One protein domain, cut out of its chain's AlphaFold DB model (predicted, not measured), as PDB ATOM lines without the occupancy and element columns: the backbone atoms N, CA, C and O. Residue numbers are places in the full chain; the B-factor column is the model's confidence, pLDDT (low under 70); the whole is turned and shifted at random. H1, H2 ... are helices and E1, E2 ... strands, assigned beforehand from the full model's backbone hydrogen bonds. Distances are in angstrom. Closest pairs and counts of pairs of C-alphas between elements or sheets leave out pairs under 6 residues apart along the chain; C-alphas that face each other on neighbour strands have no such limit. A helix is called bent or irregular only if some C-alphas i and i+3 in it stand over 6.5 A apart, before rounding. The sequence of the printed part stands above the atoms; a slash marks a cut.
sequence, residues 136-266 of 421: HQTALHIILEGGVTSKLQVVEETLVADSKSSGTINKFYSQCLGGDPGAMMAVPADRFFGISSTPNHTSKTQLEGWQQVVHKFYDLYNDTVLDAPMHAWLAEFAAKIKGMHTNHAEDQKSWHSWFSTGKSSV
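This is residues 136 to 266 of the 421 residues of an uncharacterized protein of Piloderma croceum (strain F 1598) (UniProt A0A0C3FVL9). What shape does the model show? A small twisted sheet of four strands has H1, H3 and H4 on one face, making two layers, helices on one face of a sheet, and H2 crosses these three helices without being on the sheet itself. Residues 136 to 146 of H1 stick out as an arm, and residues 179 to 184 stick out as a loop. What is it built of? The printed part has 131 residues, with four named helices and four named strands in the order H1 E1 E2 E3 H2 H3 E4 H4; the class is mixed, helices and strands, and the mixed sheet runs E3 E2 E1 E4. It is compact, with a radius of gyration of the C-alphas of 15.8 A and spans of 45 by 41 by 26 A.

How does the first helix meet the sheet? H1, residues 136 to 160, is on the sheet of E1, residues 163 to 168, E2, residues 171 to 175, E3, residues 189 to 192, and E4, residues 241 to 244, at a height over the sheet of 10.5 A. The closest C-alphas of H1 and E2, Glu 157 and Ser 174, are 7.2 A apart. How are the strands joined? E1, E2 and E3 form a meander, each strand the antiparallel neighbour of the one before, with N 165 and O 173 3.1 A apart and N 172 and O 191 2.9 A apart, within hydrogen-bond range. E4 is parallel to E1, with N 242 and O 164 at 2.8 A. E3, H2, residues 203 to 224, H3, residues 234 to 240, and E4 make a split strand-helix-strand unit, E2 and E1 lying between its strands, with a right-handed crossover. What does H2 touch? Its residues 217 to 221 alone touch H1, about perpendicular at 82 degrees, the closest C-alphas being Lys 151 and Phe 217 at 5.3 A. Its residues 203 to 210 alone touch H4, residues 250 to 261, at a steep tilt of 51 degrees, the closest C-alphas being Ser 203 and Asp 251 at 3.7 A. Are the helix backbones complete? Every O i to N i+4 pair is within hydrogen-bond range in H2 and H3, 20 of 21 in H1 and 6 of 8 in H4.

Where does the printed part begin and its last helix end? C-alpha 136 of H1 is at (58.640, 50.088, -8.230), and C-alpha 261 of H4 is at (40.386, 20.061, -37.781). How long are the longer elements? From first to last C-alpha, H1 is 36.0 A, H2 31.6 A, H4 18.5 A and E1 16.4 A. H4 is irregular, its C-alphas 251 and 254 being 7.6 A apart.

How far does it reach? The two C-alphas farthest apart, His 136 and Val 266, are 54.7 A apart, and the printed part has no cut. Which link is long? E2 to E3, with 13 residues between them. Where is confidence low? The mean pLDDT of the printed part is 71.2, and 49 residues are under 70, among them 162 to 190.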
ATOM      1  N   HIS A 136      59.332  50.111  -6.935       82.44
ATOM      2  CA  HIS A 136      58.640  50.088  -8.230       82.44
ATOM      3  C   HIS A 136      59.355  49.180  -9.249       82.44
ATOM      4  O   HIS A 136      58.721  48.378  -9.931       82.44
ATOM      5  N   GLN A 137      60.692  49.237  -9.299       86.69
ATOM      6  CA  GLN A 137      61.493  48.409 -10.202       86.69
ATOM      7  C   GLN A 137      61.387  46.916  -9.871       86.69
ATOM      8  O   GLN A 137      61.240  46.092 -10.770       86.69
ATOM      9  N   THR A 138      61.401  46.561  -8.584       81.75
ATOM     10  CA  THR A 138      61.203  45.176  -8.136       81.75
ATOM     11  C   THR A 138      59.812  44.669  -8.510       81.75
ATOM     12  O   THR A 138      59.689  43.560  -9.023       81.75
ATOM     13  N   ALA A 139      58.768  45.475  -8.295       76.75
ATOM     14  CA  ALA A 139      57.406  45.111  -8.674       76.75
ATOM     15  C   ALA A 139      57.286  44.888 -10.192       76.75
ATOM     16  O   ALA A 139      56.751  43.865 -10.616       76.75
ATOM     17  N   LEU A 140      57.858  45.785 -11.005       76.25
ATOM     18  CA  LEU A 140      57.917  45.630 -12.461       76.25
ATOM     19  C   LEU A 140      58.632  44.348 -12.890       76.25
ATOM     20  O   LEU A 140      58.101  43.614 -13.719       76.25
ATOM     21  N   HIS A 141      59.813  44.063 -12.338       79.94
ATOM     22  CA  HIS A 141      60.569  42.860 -12.694       79.94
ATOM     23  C   HIS A 141      59.777  41.593 -12.378       79.94
ATOM     24  O   HIS A 141      59.670  40.722 -13.231       79.94
ATOM     25  N   ILE A 142      59.144  41.526 -11.203       76.81
ATOM     26  CA  ILE A 142      58.336  40.364 -10.820       76.81
ATOM     27  C   ILE A 142      57.168  40.151 -11.788       76.81
ATOM     28  O   ILE A 142      56.890  39.017 -12.169       76.81
ATOM     29  N   ILE A 143      56.500  41.228 -12.208       75.12
ATOM     30  CA  ILE A 143      55.405  41.150 -13.182       75.12
ATOM     31  C   ILE A 143      55.928  40.673 -14.543       75.12
ATOM     32  O   ILE A 143      55.321  39.811 -15.171       75.12
ATOM     33  N   LEU A 144      57.059  41.206 -15.011       78.69
ATOM     34  CA  LEU A 144      57.619  40.852 -16.318       78.69
ATOM     35  C   LEU A 144      58.151  39.415 -16.352       78.69
ATOM     36  O   LEU A 144      57.773  38.638 -17.231       78.69
ATOM     37  N   GLU A 145      58.998  39.050 -15.392       83.06
ATOM     38  CA  GLU A 145      59.564  37.702 -15.262       83.06
ATOM     39  C   GLU A 145      58.466  36.671 -15.009       83.06
ATOM     40  O   GLU A 145      58.485  35.567 -15.561       83.06
ATOM     41  N   GLY A 146      57.458  37.054 -14.229       79.31
ATOM     42  CA  GLY A 146      56.282  36.244 -13.998       79.31
ATOM     43  C   GLY A 146      55.457  35.979 -15.232       79.31
ATOM     44  O   GLY A 146      55.117  34.827 -15.508       79.31
ATOM     45  N   GLY A 147      55.234  37.022 -16.023       79.62
ATOM     46  CA  GLY A 147      54.485  36.931 -17.265       79.62
ATOM     47  C   GLY A 147      55.204  36.112 -18.315       79.62
ATOM     48  O   GLY A 147      54.562  35.485 -19.149       79.62
ATOM     49  N   VAL A 148      56.534  36.092 -18.300       85.50
ATOM     50  CA  VAL A 148      57.322  35.174 -19.129       85.50
ATOM     51  C   VAL A 148      57.180  33.746 -18.602       85.50
ATOM     52  O   VAL A 148      56.817  32.845 -19.356       85.50
ATOM     53  N   THR A 149      57.382  33.543 -17.300       83.06
ATOM     54  CA  THR A 149      57.334  32.218 -16.664       83.06
ATOM     55  C   THR A 149      55.972  31.543 -16.832       83.06
ATOM     56  O   THR A 149      55.910  30.353 -17.139       83.06
ATOM     57  N   SER A 150      54.875  32.286 -16.678       82.81
ATOM     58  CA  SER A 150      53.514  31.762 -16.821       82.81
ATOM     59  C   SER A 150      53.228  31.283 -18.247       82.81
ATOM     60  O   SER A 150      52.642  30.215 -18.432       82.81
ATOM     61  N   LYS A 151      53.711  32.004 -19.266       87.00
ATOM     62  CA  LYS A 151      53.594  31.610 -20.680       87.00
ATOM     63  C   LYS A 151      54.387  30.344 -20.986       87.00
ATOM     64  O   LYS A 151      53.845  29.430 -21.606       87.00
ATOM     65  N   LEU A 152      55.633  30.267 -20.514       88.31
ATOM     66  CA  LEU A 152      56.475  29.077 -20.670       88.31
ATOM     67  C   LEU A 152      55.820  27.850 -20.022       88.31
ATOM     68  O   LEU A 152      55.706  26.797 -20.649       88.31
ATOM     69  N   GLN A 153      55.309  28.017 -18.800       85.31
ATOM     70  CA  GLN A 153      54.622  26.963 -18.059       85.31
ATOM     71  C   GLN A 153      53.385  26.443 -18.803       85.31
ATOM     72  O   GLN A 153      53.138  25.238 -18.823       85.31
ATOM     73  N   VAL A 154      52.603  27.321 -19.436       85.56
ATOM     74  CA  VAL A 154      51.435  26.909 -20.227       85.56
ATOM     75  C   VAL A 154      51.835  25.979 -21.376       85.56
ATOM     76  O   VAL A 154      51.132  24.994 -21.629       85.56
ATOM     77  N   VAL A 155      52.936  26.269 -22.073       87.62
ATOM     78  CA  VAL A 155      53.429  25.421 -23.169       87.62
ATOM     79  C   VAL A 155      53.931  24.090 -22.622       87.62
ATOM     80  O   VAL A 155      53.465  23.053 -23.080       87.62
ATOM     81  N   GLU A 156      54.763  24.096 -21.581       85.50
ATOM     82  CA  GLU A 156      55.293  22.877 -20.954       85.50
ATOM     83  C   GLU A 156      54.172  21.943 -20.464       85.50
ATOM     84  O   GLU A 156      54.112  20.766 -20.825       85.50
ATOM     85  N   GLU A 157      53.190  22.488 -19.743       83.06
ATOM     86  CA  GLU A 157      52.005  21.737 -19.326       83.06
ATOM     87  C   GLU A 157      51.167  21.276 -20.523       83.06
ATOM     88  O   GLU A 157      50.423  20.301 -20.431       83.06
ATOM     89  N   THR A 158      51.226  21.976 -21.661       83.38
ATOM     90  CA  THR A 158      50.611  21.495 -22.904       83.38
ATOM     91  C   THR A 158      51.333  20.296 -23.456       83.38
ATOM     92  O   THR A 158      50.657  19.325 -23.771       83.38
ATOM     93  N   LEU A 159      52.657  20.309 -23.522       82.38
ATOM     94  CA  LEU A 159      53.441  19.202 -24.061       82.38
ATOM     95  C   LEU A 159      53.273  17.921 -23.231       82.38
ATOM     96  O   LEU A 159      53.181  16.838 -23.806       82.38
ATOM     97  N   VAL A 160      53.104  18.033 -21.910       79.25
ATOM     98  CA  VAL A 160      52.952  16.868 -21.016       79.25
ATOM     99  C   VAL A 160      51.505  16.362 -20.892       79.25
ATOM    100  O   VAL A 160      51.295  15.179 -20.646       79.25
ATOM    101  N   ALA A 161      50.485  17.209 -21.069       75.25
ATOM    102  CA  ALA A 161      49.094  16.796 -20.848       75.25
ATOM    103  C   ALA A 161      48.545  15.852 -21.937       75.25
ATOM    104  O   ALA A 161      48.752  16.083 -23.129       75.25
ATOM    105  N   ASP A 162      47.744  14.858 -21.538       68.12
ATOM    106  CA  ASP A 162      46.999  13.980 -22.463       68.12
ATOM    107  C   ASP A 162      45.762  14.670 -23.059       68.12
ATOM    108  O   ASP A 162      45.345  14.413 -24.193       68.12
ATOM    109  N   SER A 163      45.139  15.557 -22.278       64.00
ATOM    110  CA  SER A 163      43.929  16.273 -22.672       64.00
ATOM    111  C   SER A 163      43.748  17.575 -21.895       64.00
ATOM    112  O   SER A 163      44.212  17.717 -20.767       64.00
ATOM    113  N   LYS A 164      43.055  18.538 -22.503       62.91
ATOM    114  CA  LYS A 164      42.735  19.844 -21.916       62.91
ATOM    115  C   LYS A 164      41.289  20.229 -22.177       62.91
ATOM    116  O   LYS A 164      40.714  19.837 -23.194       62.91
ATOM    117  N   SER A 165      40.712  21.041 -21.297       55.47
ATOM    118  CA  SER A 165      39.415  21.673 -21.536       55.47
ATOM    119  C   SER A 165      39.496  23.185 -21.328       55.47
ATOM    120  O   SER A 165      40.120  23.682 -20.393       55.47
ATOM    121  N   SER A 166      38.882  23.941 -22.236       59.44
ATOM    122  CA  SER A 166      38.761  25.392 -22.092       59.44
ATOM    123  C   SER A 166      37.584  25.705 -21.176       59.44
ATOM    124  O   SER A 166      36.468  25.228 -21.410       59.44
ATOM    125  N   GLY A 167      37.827  26.477 -20.119       53.53
ATOM    126  CA  GLY A 167      36.828  26.853 -19.129       53.53
ATOM    127  C   GLY A 167      35.984  28.047 -19.550       53.53
ATOM    128  O   GLY A 167      34.765  27.968 -19.601       53.53
ATOM    129  N   THR A 168      36.634  29.170 -19.840       54.41
ATOM    130  CA  THR A 168      36.004  30.433 -20.268       54.41
ATOM    131  C   THR A 168      36.977  31.196 -21.167       54.41
ATOM    132  O   THR A 168      38.115  30.763 -21.326       54.41
ATOM    133  N   ILE A 169      36.563  32.349 -21.713       47.94
ATOM    134  CA  ILE A 169      37.368  33.226 -22.597       47.94
ATOM    135  C   ILE A 169      38.796  33.469 -22.072       47.94
ATOM    136  O   ILE A 169      39.700  33.698 -22.861       47.94
ATOM    137  N   ASN A 170      39.015  33.371 -20.758       46.53
ATOM    138  CA  ASN A 170      40.294  33.665 -20.124       46.53
ATOM    139  C   ASN A 170      40.923  32.537 -19.303       46.53
ATOM    140  O   ASN A 170      42.046  32.704 -18.830       46.53
ATOM    141  N   LYS A 171      40.229  31.409 -19.110       46.19
ATOM    142  CA  LYS A 171      40.686  30.342 -18.207       46.19
ATOM    143  C   LYS A 171      40.728  28.993 -18.898       46.19
ATOM    144  O   LYS A 171      39.754  28.573 -19.526       46.19
ATOM    145  N   PHE A 172      41.839  28.303 -18.696       49.03
ATOM    146  CA  PHE A 172      42.101  26.960 -19.184       49.03
ATOM    147  C   PHE A 172      42.259  25.977 -18.036       49.03
ATOM    148  O   PHE A 172      42.940  26.285 -17.062       49.03
ATOM    149  N   TYR A 173      41.690  24.785 -18.209       48.75
ATOM    150  CA  TYR A 173      41.886  23.654 -17.315       48.75
ATOM    151  C   TYR A 173      42.878  22.681 -17.959       48.75
ATOM    152  O   TYR A 173      42.592  22.062 -18.993       48.75
ATOM    153  N   SER A 174      44.060  22.551 -17.355       47.34
ATOM    154  CA  SER A 174      45.002  21.488 -17.706       47.34
ATOM    155  C   SER A 174      44.733  20.273 -16.820       47.34
ATOM    156  O   SER A 174      44.787  20.387 -15.594       47.34
ATOM    157  N   GLN A 175      44.428  19.120 -17.422       48.00
ATOM    158  CA  GLN A 175      44.247  17.865 -16.695       48.00
ATOM    159  C   GLN A 175      45.197  16.803 -17.260       48.00
ATOM    160  O   GLN A 175      44.973  16.249 -18.336       48.00
ATOM    161  N   CYS A 176      46.267  16.502 -16.525       42.38
ATOM    162  CA  CYS A 176      47.136  15.370 -16.835       42.38
ATOM    163  C   CYS A 176      46.458  14.090 -16.324       42.38
ATOM    164  O   CYS A 176      46.387  13.873 -15.115       42.38
ATOM    165  N   LEU A 177      45.932  13.254 -17.221       39.84
ATOM    166  CA  LEU A 177      45.382  11.936 -16.882       39.84
ATOM    167  C   LEU A 177      46.394  10.845 -17.268       39.84
ATOM    168  O   LEU A 177      46.079   9.936 -18.026       39.84
ATOM    169  N   GLY A 178      47.607  10.945 -16.722       36.53
ATOM    170  CA  GLY A 178      48.687   9.988 -16.960       36.53
ATOM    171  C   GLY A 178      48.669   8.865 -15.926       36.53
ATOM    172  O   GLY A 178      48.896   9.114 -14.745       36.53
ATOM    173  N   GLY A 179      48.376   7.639 -16.364       34.38
ATOM    174  CA  GLY A 179      48.217   6.457 -15.518       34.38
ATOM    175  C   GLY A 179      49.519   5.917 -14.926       34.38
ATOM    176  O   GLY A 179      50.151   5.043 -15.513       34.38
ATOM    177  N   ASP A 180      49.841   6.356 -13.715       39.88
ATOM    178  CA  ASP A 180      50.654   5.588 -12.775       39.88
ATOM    179  C   ASP A 180      49.892   5.544 -11.435       39.88
ATOM    180  O   ASP A 180      49.643   6.603 -10.857       39.88
ATOM    181  N   PRO A 181      49.465   4.370 -10.925       39.84
ATOM    182  CA  PRO A 181      48.691   4.260  -9.679       39.84
ATOM    183  C   PRO A 181      49.394   4.826  -8.431       39.84
ATOM    184  O   PRO A 181      48.775   4.910  -7.373       39.84
ATOM    185  N   GLY A 182      50.677   5.195  -8.540       39.53
ATOM    186  CA  GLY A 182      51.462   5.860  -7.497       39.53
ATOM    187  C   GLY A 182      51.688   7.366  -7.699       39.53
ATOM    188  O   GLY A 182      52.247   8.005  -6.809       39.53
ATOM    189  N   ALA A 183      51.283   7.956  -8.828       42.25
ATOM    190  CA  ALA A 183      51.353   9.402  -9.018       42.25
ATOM    191  C   ALA A 183      50.154  10.049  -8.314       42.25
ATOM    192  O   ALA A 183      49.004   9.747  -8.634       42.25
ATOM    193  N   MET A 184      50.419  10.923  -7.335       38.81
ATOM    194  CA  MET A 184      49.394  11.775  -6.721       38.81
ATOM    195  C   MET A 184      48.478  12.324  -7.814       38.81
ATOM    196  O   MET A 184      48.965  12.872  -8.801       38.81
ATOM    197  N   MET A 185      47.167  12.151  -7.628       41.28
ATOM    198  CA  MET A 185      46.121  12.737  -8.460       41.28
ATOM    199  C   MET A 185      46.529  14.144  -8.903       41.28
ATOM    200  O   MET A 185      46.564  15.054  -8.076       41.28
ATOM    201  N   ALA A 186      46.884  14.309 -10.181       52.69
ATOM    202  CA  ALA A 186      47.267  15.606 -10.711       52.69
ATOM    203  C   ALA A 186      46.077  16.551 -10.521       52.69
ATOM    204  O   ALA A 186      45.018  16.368 -11.128       52.69
ATOM    205  N   VAL A 187      46.229  17.510  -9.607       55.06
ATOM    206  CA  VAL A 187      45.192  18.497  -9.319       55.06
ATOM    207  C   VAL A 187      45.004  19.323 -10.592       55.06
ATOM    208  O   VAL A 187      45.991  19.871 -11.090       55.06
ATOM    209  N   PRO A 188      43.780  19.397 -11.151       61.25
ATOM    210  CA  PRO A 188      43.502  20.253 -12.291       61.25
ATOM    211  C   PRO A 188      43.966  21.671 -11.984       61.25
ATOM    212  O   PRO A 188      43.633  22.219 -10.932       61.25
ATOM    213  N   ALA A 189      44.763  22.235 -12.882       66.12
ATOM    214  CA  ALA A 189      45.350  23.540 -12.668       66.12
ATOM    215  C   ALA A 189      44.729  24.558 -13.625       66.12
ATOM    216  O   ALA A 189      44.719  24.354 -14.845       66.12
ATOM    217  N   ASP A 190      44.238  25.652 -13.049       67.19
ATOM    218  CA  ASP A 190      43.704  26.782 -13.799       67.19
ATOM    219  C   ASP A 190      44.865  27.643 -14.290       67.19
ATOM    220  O   ASP A 190      45.758  28.022 -13.521       67.19
ATOM    221  N   ARG A 191      44.861  27.950 -15.587       75.88
ATOM    222  CA  ARG A 191      45.821  28.866 -16.206       75.88
ATOM    223  C   ARG A 191      45.087  29.999 -16.894       75.88
ATOM    224  O   ARG A 191      44.117  29.775 -17.624       75.88
ATOM    225  N   PHE A 192      45.566  31.212 -16.657       73.88
ATOM    226  CA  PHE A 192      45.084  32.412 -17.317       73.88
ATOM    227  C   PHE A 192      45.885  32.658 -18.597       73.88
ATOM    228  O   PHE A 192      47.110  32.573 -18.584       73.88
ATOM    229  N   PHE A 193      45.196  32.937 -19.704       74.06
ATOM    230  CA  PHE A 193      45.835  33.164 -21.010       74.06
ATOM    231  C   PHE A 193      45.933  34.648 -21.392       74.06
ATOM    232  O   PHE A 193      46.596  34.975 -22.373       74.06
ATOM    233  N   GLY A 194      45.298  35.554 -20.638       73.44
ATOM    234  CA  GLY A 194      45.344  36.988 -20.939       73.44
ATOM    235  C   GLY A 194      44.611  37.375 -22.219       73.44
ATOM    236  O   GLY A 194      45.060  38.253 -22.950       73.44
ATOM    237  N   ILE A 195      43.491  36.720 -22.516       73.75
ATOM    238  CA  ILE A 195      42.726  36.960 -23.737       73.75
ATOM    239  C   ILE A 195      41.666  38.024 -23.494       73.75
ATOM    240  O   ILE A 195      40.620  37.836 -22.872       73.75
ATOM    241  N   SER A 196      41.955  39.202 -24.022       68.44
ATOM    242  CA  SER A 196      41.020  40.316 -24.031       68.44
ATOM    243  C   SER A 196      39.852  40.047 -24.982       68.44
ATOM    244  O   SER A 196      40.044  39.517 -26.078       68.44
ATOM    245  N   SER A 197      38.645  40.479 -24.602       63.06
ATOM    246  CA  SER A 197      37.494  40.454 -25.509       63.06
ATOM    247  C   SER A 197      37.780  41.298 -26.748       63.06
ATOM    248  O   SER A 197      38.207  42.450 -26.629       63.06
ATOM    249  N   THR A 198      37.503  40.761 -27.932       69.12
ATOM    250  CA  THR A 198      37.651  41.527 -29.170       69.12
ATOM    251  C   THR A 198      36.533  42.569 -29.292       69.12
ATOM    252  O   THR A 198      35.377  42.245 -29.009       69.12
ATOM    253  N   PRO A 199      36.821  43.807 -29.741       69.56
ATOM    254  CA  PRO A 199      35.824  44.883 -29.789       69.56
ATOM    255  C   PRO A 199      34.591  44.576 -30.647       69.56
ATOM    256  O   PRO A 199      33.518  45.122 -30.416       69.56
ATOM    257  N   ASN A 200      34.742  43.720 -31.658       74.94
ATOM    258  CA  ASN A 200      33.683  43.386 -32.605       74.94
ATOM    259  C   ASN A 200      32.959  42.067 -32.292       74.94
ATOM    260  O   ASN A 200      32.050  41.723 -33.041       74.94
ATOM    261  N   HIS A 201      33.335  41.349 -31.220       72.62
ATOM    262  CA  HIS A 201      32.691  40.104 -30.772       72.62
ATOM    263  C   HIS A 201      32.356  39.125 -31.916       72.62
ATOM    264  O   HIS A 201      31.291  38.517 -31.931       72.62
ATOM    265  N   THR A 202      33.237  38.988 -32.913       82.62
ATOM    266  CA  THR A 202      33.043  38.011 -33.996       82.62
ATOM    267  C   THR A 202      33.856  36.756 -33.731       82.62
ATOM    268  O   THR A 202      34.962  36.834 -33.193       82.62
ATOM    269  N   SER A 203      33.367  35.604 -34.189       82.31
ATOM    270  CA  SER A 203      34.088  34.338 -34.030       82.31
ATOM    271  C   SER A 203      35.437  34.293 -34.706       82.31
ATOM    272  O   SER A 203      36.378  33.720 -34.155       82.31
ATOM    273  N   LYS A 204      35.561  34.958 -35.851       84.50
ATOM    274  CA  LYS A 204      36.831  35.089 -36.553       84.50
ATOM    275  C   LYS A 204      37.856  35.873 -35.733       84.50
ATOM    276  O   LYS A 204      38.950  35.372 -35.507       84.50
ATOM    277  N   THR A 205      37.500  37.061 -35.247       84.19
ATOM    278  CA  THR A 205      38.451  37.878 -34.480       84.19
ATOM    279  C   THR A 205      38.822  37.256 -33.146       84.19
ATOM    280  O   THR A 205      39.966  37.384 -32.720       84.19
ATOM    281  N   GLN A 206      37.899  36.553 -32.486       83.00
ATOM    282  CA  GLN A 206      38.243  35.827 -31.266       83.00
ATOM    283  C   GLN A 206      39.196  34.666 -31.552       83.00
ATOM    284  O   GLN A 206      40.184  34.526 -30.836       83.00
ATOM    285  N   LEU A 207      38.974  33.893 -32.623       86.56
ATOM    286  CA  LEU A 207      39.927  32.869 -33.064       86.56
ATOM    287  C   LEU A 207      41.309  33.472 -33.363       86.56
ATOM    288  O   LEU A 207      42.310  32.929 -32.908       86.56
ATOM    289  N   GLU A 208      41.373  34.591 -34.085       86.75
ATOM    290  CA  GLU A 208      42.638  35.278 -34.380       86.75
ATOM    291  C   GLU A 208      43.351  35.720 -33.093       86.75
ATOM    292  O   GLU A 208      44.553  35.501 -32.951       86.75
ATOM    293  N   GLY A 209      42.615  36.274 -32.122       86.06
ATOM    294  CA  GLY A 209      43.158  36.631 -30.809       86.06
ATOM    295  C   GLY A 209      43.732  35.422 -30.065       86.06
ATOM    296  O   GLY A 209      44.843  35.489 -29.538       86.06
ATOM    297  N   TRP A 210      43.023  34.290 -30.091       87.06
ATOM    298  CA  TRP A 210      43.511  33.024 -29.540       87.06
ATOM    299  C   TRP A 210      44.786  32.549 -30.224       87.06
ATOM    300  O   TRP A 210      45.770  32.264 -29.548       87.06
ATOM    301  N   GLN A 211      44.784  32.485 -31.554       87.69
ATOM    302  CA  GLN A 211      45.944  32.057 -32.326       87.69
ATOM    303  C   GLN A 211      47.153  32.933 -32.010       87.69
ATOM    304  O   GLN A 211      48.207  32.397 -31.696       87.69
ATOM    305  N   GLN A 212      46.995  34.258 -32.001       89.06
ATOM    306  CA  GLN A 212      48.083  35.182 -31.679       89.06
ATOM    307  C   GLN A 212      48.649  34.964 -30.274       89.06
ATOM    308  O   GLN A 212      49.865  34.986 -30.102       89.06
ATOM    309  N   VAL A 213      47.796  34.766 -29.265       89.00
ATOM    310  CA  VAL A 213      48.253  34.523 -27.888       89.00
ATOM    311  C   VAL A 213      49.004  33.200 -27.792       89.00
ATOM    312  O   VAL A 213      50.113  33.171 -27.265       89.00
ATOM    313  N   VAL A 214      48.448  32.118 -28.342       89.00
ATOM    314  CA  VAL A 214      49.092  30.801 -28.271       89.00
ATOM    315  C   VAL A 214      50.385  30.783 -29.093       89.00
ATOM    316  O   VAL A 214      51.388  30.279 -28.599       89.00
ATOM    317  N   HIS A 215      50.411  31.397 -30.281       90.12
ATOM    318  CA  HIS A 215      51.637  31.582 -31.066       90.12
ATOM    319  C   HIS A 215      52.717  32.271 -30.238       90.12
ATOM    320  O   HIS A 215      53.785  31.704 -30.059       90.12
ATOM    321  N   LYS A 216      52.406  33.418 -29.621       91.31
ATOM    322  CA  LYS A 216      53.363  34.136 -28.766       91.31
ATOM    323  C   LYS A 216      53.913  33.277 -27.631       91.31
ATOM    324  O   LYS A 216      55.054  33.473 -27.234       91.31
ATOM    325  N   PHE A 217      53.111  32.372 -27.070       91.44
ATOM    326  CA  PHE A 217      53.569  31.499 -25.987       91.44
ATOM    327  C   PHE A 217      54.540  30.444 -26.521       91.44
ATOM    328  O   PHE A 217      55.580  30.216 -25.912       91.44
ATOM    329  N   TYR A 218      54.209  29.825 -27.656       91.00
ATOM    330  CA  TYR A 218      55.040  28.804 -28.294       91.00
ATOM    331  C   TYR A 218      56.332  29.387 -28.873       91.00
ATOM    332  O   TYR A 218      57.383  28.795 -28.668       91.00
ATOM    333  N   ASP A 219      56.276  30.555 -29.515       91.69
ATOM    334  CA  ASP A 219      57.455  31.269 -30.015       91.69
ATOM    335  C   ASP A 219      58.397  31.596 -28.849       91.69
ATOM    336  O   ASP A 219      59.552  31.185 -28.854       91.69
ATOM    337  N   LEU A 220      57.870  32.201 -27.775       91.81
ATOM    338  CA  LEU A 220      58.640  32.483 -26.560       91.81
ATOM    339  C   LEU A 220      59.264  31.214 -25.960       91.81
ATOM    340  O   LEU A 220      60.412  31.240 -25.525       91.81
ATOM    341  N   TYR A 221      58.520  30.107 -25.920       91.12
ATOM    342  CA  TYR A 221      59.026  28.832 -25.416       91.12
ATOM    343  C   TYR A 221      60.162  28.283 -26.276       91.12
ATOM    344  O   TYR A 221      61.217  27.933 -25.746       91.12
ATOM    345  N   ASN A 222      59.970  28.258 -27.591       88.88
ATOM    346  CA  ASN A 222      60.947  27.743 -28.540       88.88
ATOM    347  C   ASN A 222      62.212  28.613 -28.609       88.88
ATOM    348  O   ASN A 222      63.303  28.070 -28.758       88.88
ATOM    349  N   ASP A 223      62.083  29.930 -28.438       89.25
ATOM    350  CA  ASP A 223      63.217  30.858 -28.390       89.25
ATOM    351  C   ASP A 223      64.004  30.746 -27.073       89.25
ATOM    352  O   ASP A 223      65.213  30.983 -27.042       89.25
ATOM    353  N   THR A 224      63.334  30.391 -25.969       87.81
ATOM    354  CA  THR A 224      63.956  30.330 -24.634       87.81
ATOM    355  C   THR A 224      64.615  28.977 -24.359       87.81
ATOM    356  O   THR A 224      65.678  28.918 -23.738       87.81
ATOM    357  N   VAL A 225      63.999  27.872 -24.784       79.06
ATOM    358  CA  VAL A 225      64.468  26.516 -24.463       79.06
ATOM    359  C   VAL A 225      65.341  25.980 -25.602       79.06
ATOM    360  O   VAL A 225      64.911  25.157 -26.405       79.06
ATOM    361  N   LEU A 226      66.593  26.450 -25.648       59.09
ATOM    362  CA  LEU A 226      67.566  26.184 -26.723       59.09
ATOM    363  C   LEU A 226      67.900  24.693 -26.949       59.09
ATOM    364  O   LEU A 226      68.300  24.331 -28.052       59.09
ATOM    365  N   ASP A 227      67.695  23.833 -25.946       61.00
ATOM    366  CA  ASP A 227      68.065  22.407 -25.978       61.00
ATOM    367  C   ASP A 227      66.869  21.450 -25.797       61.00
ATOM    368  O   ASP A 227      67.047  20.269 -25.478       61.00
ATOM    369  N   ALA A 228      65.628  21.927 -25.970       59.00
ATOM    370  CA  ALA A 228      64.478  21.027 -25.934       59.00
ATOM    371  C   ALA A 228      64.598  19.998 -27.078       59.00
ATOM    372  O   ALA A 228      64.704  20.387 -28.242       59.00
ATOM    373  N   PRO A 229      64.527  18.682 -26.800       51.84
ATOM    374  CA  PRO A 229      64.678  17.640 -27.821       51.84
ATOM    375  C   PRO A 229      63.568  17.655 -28.886       51.84
ATOM    376  O   PRO A 229      63.645  16.909 -29.861       51.84
ATOM    377  N   MET A 230      62.536  18.485 -28.710       59.19
ATOM    378  CA  MET A 230      61.439  18.660 -29.649       59.19
ATOM    379  C   MET A 230      60.994  20.125 -29.647       59.19
ATOM    380  O   MET A 230      60.631  20.663 -28.603       59.19
ATOM    381  N   HIS A 231      61.010  20.756 -30.821       72.94
ATOM    382  CA  HIS A 231      60.406  22.069 -31.037       72.94
ATOM    383  C   HIS A 231      58.902  21.966 -30.756       72.94
ATOM    384  O   HIS A 231      58.224  21.121 -31.350       72.94
ATOM    385  N   ALA A 232      58.380  22.782 -29.840       77.62
ATOM    386  CA  ALA A 232      56.975  22.734 -29.468       77.62
ATOM    387  C   ALA A 232      56.132  23.150 -30.677       77.62
ATOM    388  O   ALA A 232      56.279  24.262 -31.194       77.62
ATOM    389  N   TRP A 233      55.253  22.260 -31.143       79.50
ATOM    390  CA  TRP A 233      54.442  22.531 -32.323       79.50
ATOM    391  C   TRP A 233      53.046  23.003 -31.929       79.50
ATOM    392  O   TRP A 233      52.325  22.323 -31.201       79.50
ATOM    393  N   LEU A 234      52.629  24.158 -32.454       78.62
ATOM    394  CA  LEU A 234      51.333  24.763 -32.135       78.62
ATOM    395  C   LEU A 234      50.147  23.814 -32.375       78.62
ATOM    396  O   LEU A 234      49.147  23.872 -31.660       78.62
ATOM    397  N   ALA A 235      50.243  22.923 -33.365       78.88
ATOM    398  CA  ALA A 235      49.185  21.958 -33.650       78.88
ATOM    399  C   ALA A 235      48.913  21.007 -32.468       78.88
ATOM    400  O   ALA A 235      47.783  20.542 -32.310       78.88
ATOM    401  N   GLU A 236      49.899  20.763 -31.596       77.81
ATOM    402  CA  GLU A 236      49.710  19.967 -30.380       77.81
ATOM    403  C   GLU A 236      48.775  20.652 -29.388       77.81
ATOM    404  O   GLU A 236      47.934  19.986 -28.779       77.81
ATOM    405  N   PHE A 237      48.861  21.983 -29.269       84.44
ATOM    406  CA  PHE A 237      47.909  22.751 -28.473       84.44
ATOM    407  C   PHE A 237      46.484  22.460 -28.933       84.44
ATOM    408  O   PHE A 237      45.620  22.133 -28.117       84.44
ATOM    409  N   ALA A 238      46.260  22.504 -30.249       82.38
ATOM    410  CA  ALA A 238      44.944  22.270 -30.809       82.38
ATOM    411  C   ALA A 238      44.458  20.822 -30.636       82.38
ATOM    412  O   ALA A 238      43.325  20.590 -30.210       82.38
ATOM    413  N   ALA A 239      45.327  19.842 -30.878       78.31
ATOM    414  CA  ALA A 239      44.995  18.425 -30.740       78.31
ATOM    415  C   ALA A 239      44.630  18.020 -29.295       78.31
ATOM    416  O   ALA A 239      43.827  17.096 -29.068       78.31
ATOM    417  N   LYS A 240      45.203  18.717 -28.306       80.56
ATOM    418  CA  LYS A 240      45.000  18.439 -26.879       80.56
ATOM    419  C   LYS A 240      43.729  19.061 -26.307       80.56
ATOM    420  O   LYS A 240      43.270  18.595 -25.266       80.56
ATOM    421  N   ILE A 241      43.087  20.017 -26.982       79.19
ATOM    422  CA  ILE A 241      41.788  20.541 -26.532       79.19
ATOM    423  C   ILE A 241      40.683  19.519 -26.798       79.19
ATOM    424  O   ILE A 241      40.275  19.275 -27.932       79.19
ATOM    425  N   LYS A 242      40.147  18.918 -25.736       72.88
ATOM    426  CA  LYS A 242      39.077  17.917 -25.817       72.88
ATOM    427  C   LYS A 242      37.679  18.493 -25.627       72.88
ATOM    428  O   LYS A 242      36.764  17.942 -26.224       72.88
ATOM    429  N   GLY A 243      37.519  19.605 -24.910       70.25
ATOM    430  CA  GLY A 243      36.210  20.227 -24.689       70.25
ATOM    431  C   GLY A 243      36.291  21.724 -24.417       70.25
ATOM    432  O   GLY A 243      37.326  22.232 -23.980       70.25
ATOM    433  N   MET A 244      35.199  22.433 -24.691       70.19
ATOM    434  CA  MET A 244      35.098  23.877 -24.495       70.19
ATOM    435  C   MET A 244      33.708  24.241 -23.992       70.19
ATOM    436  O   MET A 244      32.713  23.926 -24.638       70.19
ATOM    437  N   HIS A 245      33.637  24.999 -22.901       69.44
ATOM    438  CA  HIS A 245      32.355  25.454 -22.355       69.44
ATOM    439  C   HIS A 245      31.722  26.600 -23.167       69.44
ATOM    440  O   HIS A 245      30.697  27.138 -22.761       69.44
ATOM    441  N   THR A 246      32.319  27.002 -24.292       68.69
ATOM    442  CA  THR A 246      31.894  28.143 -25.121       68.69
ATOM    443  C   THR A 246      31.490  27.754 -26.545       68.69
ATOM    444  O   THR A 246      31.210  28.632 -27.353       68.69
ATOM    445  N   ASN A 247      31.402  26.460 -26.865       64.12
ATOM    446  CA  ASN A 247      31.089  25.940 -28.208       64.12
ATOM    447  C   ASN A 247      29.756  26.428 -28.826       64.12
ATOM    448  O   ASN A 247      29.552  26.308 -30.030       64.12
ATOM    449  N   HIS A 248      28.853  26.976 -28.017       66.88
ATOM    450  CA  HIS A 248      27.546  27.499 -28.425       66.88
ATOM    451  C   HIS A 248      27.510  29.028 -28.549       66.88
ATOM    452  O   HIS A 248      26.497  29.572 -28.987       66.88
ATOM    453  N   ALA A 249      28.564  29.735 -28.134       70.94
ATOM    454  CA  ALA A 249      28.636  31.180 -28.295       70.94
ATOM    455  C   ALA A 249      28.974  31.503 -29.760       70.94
ATOM    456  O   ALA A 249      29.914  30.941 -30.327       70.94
ATOM    457  N   GLU A 250      28.174  32.365 -30.399       73.00
ATOM    458  CA  GLU A 250      28.306  32.681 -31.833       73.00
ATOM    459  C   GLU A 250      29.698  33.218 -32.168       73.00
ATOM    460  O   GLU A 250      30.277  32.876 -33.197       73.00
ATOM    461  N   ASP A 251      30.257  33.994 -31.244       73.69
ATOM    462  CA  ASP A 251      31.585  34.581 -31.287       73.69
ATOM    463  C   ASP A 251      32.709  33.590 -30.948       73.69
ATOM    464  O   ASP A 251      33.865  33.974 -30.908       73.69
ATOM    465  N   GLN A 252      32.416  32.301 -30.768       77.12
ATOM    466  CA  GLN A 252      33.406  31.263 -30.438       77.12
ATOM    467  C   GLN A 252      33.356  30.063 -31.402       77.12
ATOM    468  O   GLN A 252      34.171  29.142 -31.310       77.12
ATOM    469  N   LYS A 253      32.436  30.061 -32.378       80.81
ATOM    470  CA  LYS A 253      32.250  28.939 -33.319       80.81
ATOM    471  C   LYS A 253      33.471  28.650 -34.194       80.81
ATOM    472  O   LYS A 253      33.848  27.490 -34.356       80.81
ATOM    473  N   SER A 254      34.117  29.683 -34.741       81.44
ATOM    474  CA  SER A 254      35.350  29.521 -35.529       81.44
ATOM    475  C   SER A 254      36.472  28.908 -34.694       81.44
ATOM    476  O   SER A 254      37.233  28.087 -35.198       81.44
ATOM    477  N   TRP A 255      36.528  29.248 -33.404       76.69
ATOM    478  CA  TRP A 255      37.501  28.681 -32.479       76.69
ATOM    479  C   TRP A 255      37.278  27.183 -32.251       76.69
ATOM    480  O   TRP A 255      38.219  26.399 -32.343       76.69
ATOM    481  N   HIS A 256      36.025  26.756 -32.081       77.06
ATOM    482  CA  HIS A 256      35.675  25.334 -32.013       77.06
ATOM    483  C   HIS A 256      36.028  24.567 -33.302       77.06
ATOM    484  O   HIS A 256      36.558  23.453 -33.251       77.06
ATOM    485  N   SER A 257      35.756  25.165 -34.467       78.19
ATOM    486  CA  SER A 257      36.107  24.578 -35.768       78.19
ATOM    487  C   SER A 257      37.614  24.316 -35.887       78.19
ATOM    488  O   SER A 257      38.020  23.217 -36.264       78.19
ATOM    489  N   TRP A 258      38.450  25.267 -35.452       76.50
ATOM    490  CA  TRP A 258      39.912  25.145 -35.478       76.50
ATOM    491  C   TRP A 258      40.464  23.958 -34.666       76.50
ATOM    492  O   TRP A 258      41.447  23.347 -35.070       76.50
ATOM    493  N   PHE A 259      39.826  23.562 -33.560       71.88
ATOM    494  CA  PHE A 259      40.225  22.351 -32.818       71.88
ATOM    495  C   PHE A 259      39.690  21.060 -33.423       71.88
ATOM    496  O   PHE A 259      40.251  19.984 -33.215       71.88
ATOM    497  N   SER A 260      38.587  21.158 -34.159       65.31
ATOM    498  CA  SER A 260      37.949  20.006 -34.788       65.31
ATOM    499  C   SER A 260      38.772  19.512 -35.982       65.31
ATOM    500  O   SER A 260      38.871  18.306 -36.198       65.31
ATOM    501  N   THR A 261      39.457  20.416 -36.692       62.84
ATOM    502  CA  THR A 261      40.386  20.061 -37.781       62.84
ATOM    503  C   THR A 261      41.627  19.307 -37.286       62.84
ATOM    504  O   THR A 261      42.157  18.469 -38.011       62.84
ATOM    505  N   GLY A 262      42.054  19.522 -36.034       50.97
ATOM    506  CA  GLY A 262      43.173  18.805 -35.405       50.97
ATOM    507  C   GLY A 262      42.851  17.386 -34.908       50.97
ATOM    508  O   GLY A 262      43.754  16.676 -34.478       50.97
ATOM    509  N   LYS A 263      41.581  16.951 -34.951       54.06
ATOM    510  CA  LYS A 263      41.109  15.646 -34.437       54.06
ATOM    511  C   LYS A 263      40.793  14.624 -35.535       54.06
ATOM    512  O   LYS A 263      40.019  13.696 -35.307       54.06
ATOM    513  N   SER A 264      41.369  14.780 -36.723       44.28
ATOM    514  CA  SER A 264      41.140  13.879 -37.856       44.28
ATOM    515  C   SER A 264      41.682  12.463 -37.591       44.28
ATOM    516  O   SER A 264      42.805  12.126 -37.953       44.28
ATOM    517  N   SER A 265      40.874  11.619 -36.952       44.88
ATOM    518  CA  SER A 265      41.010  10.158 -37.006       44.88
ATOM    519  C   SER A 265      39.711   9.462 -37.420       44.88
ATOM    520  O   SER A 265      39.644   8.236 -37.412       44.88
ATOM    521  N   VAL A 266      38.672  10.216 -37.793       54.50
ATOM    522  CA  VAL A 266      37.470   9.644 -38.406       54.50
ATOM    523  C   VAL A 266      37.655   9.732 -39.913       54.50
ATOM    524  O   VAL A 266      37.703  10.822 -40.478       54.50
TER     525      VAL A 266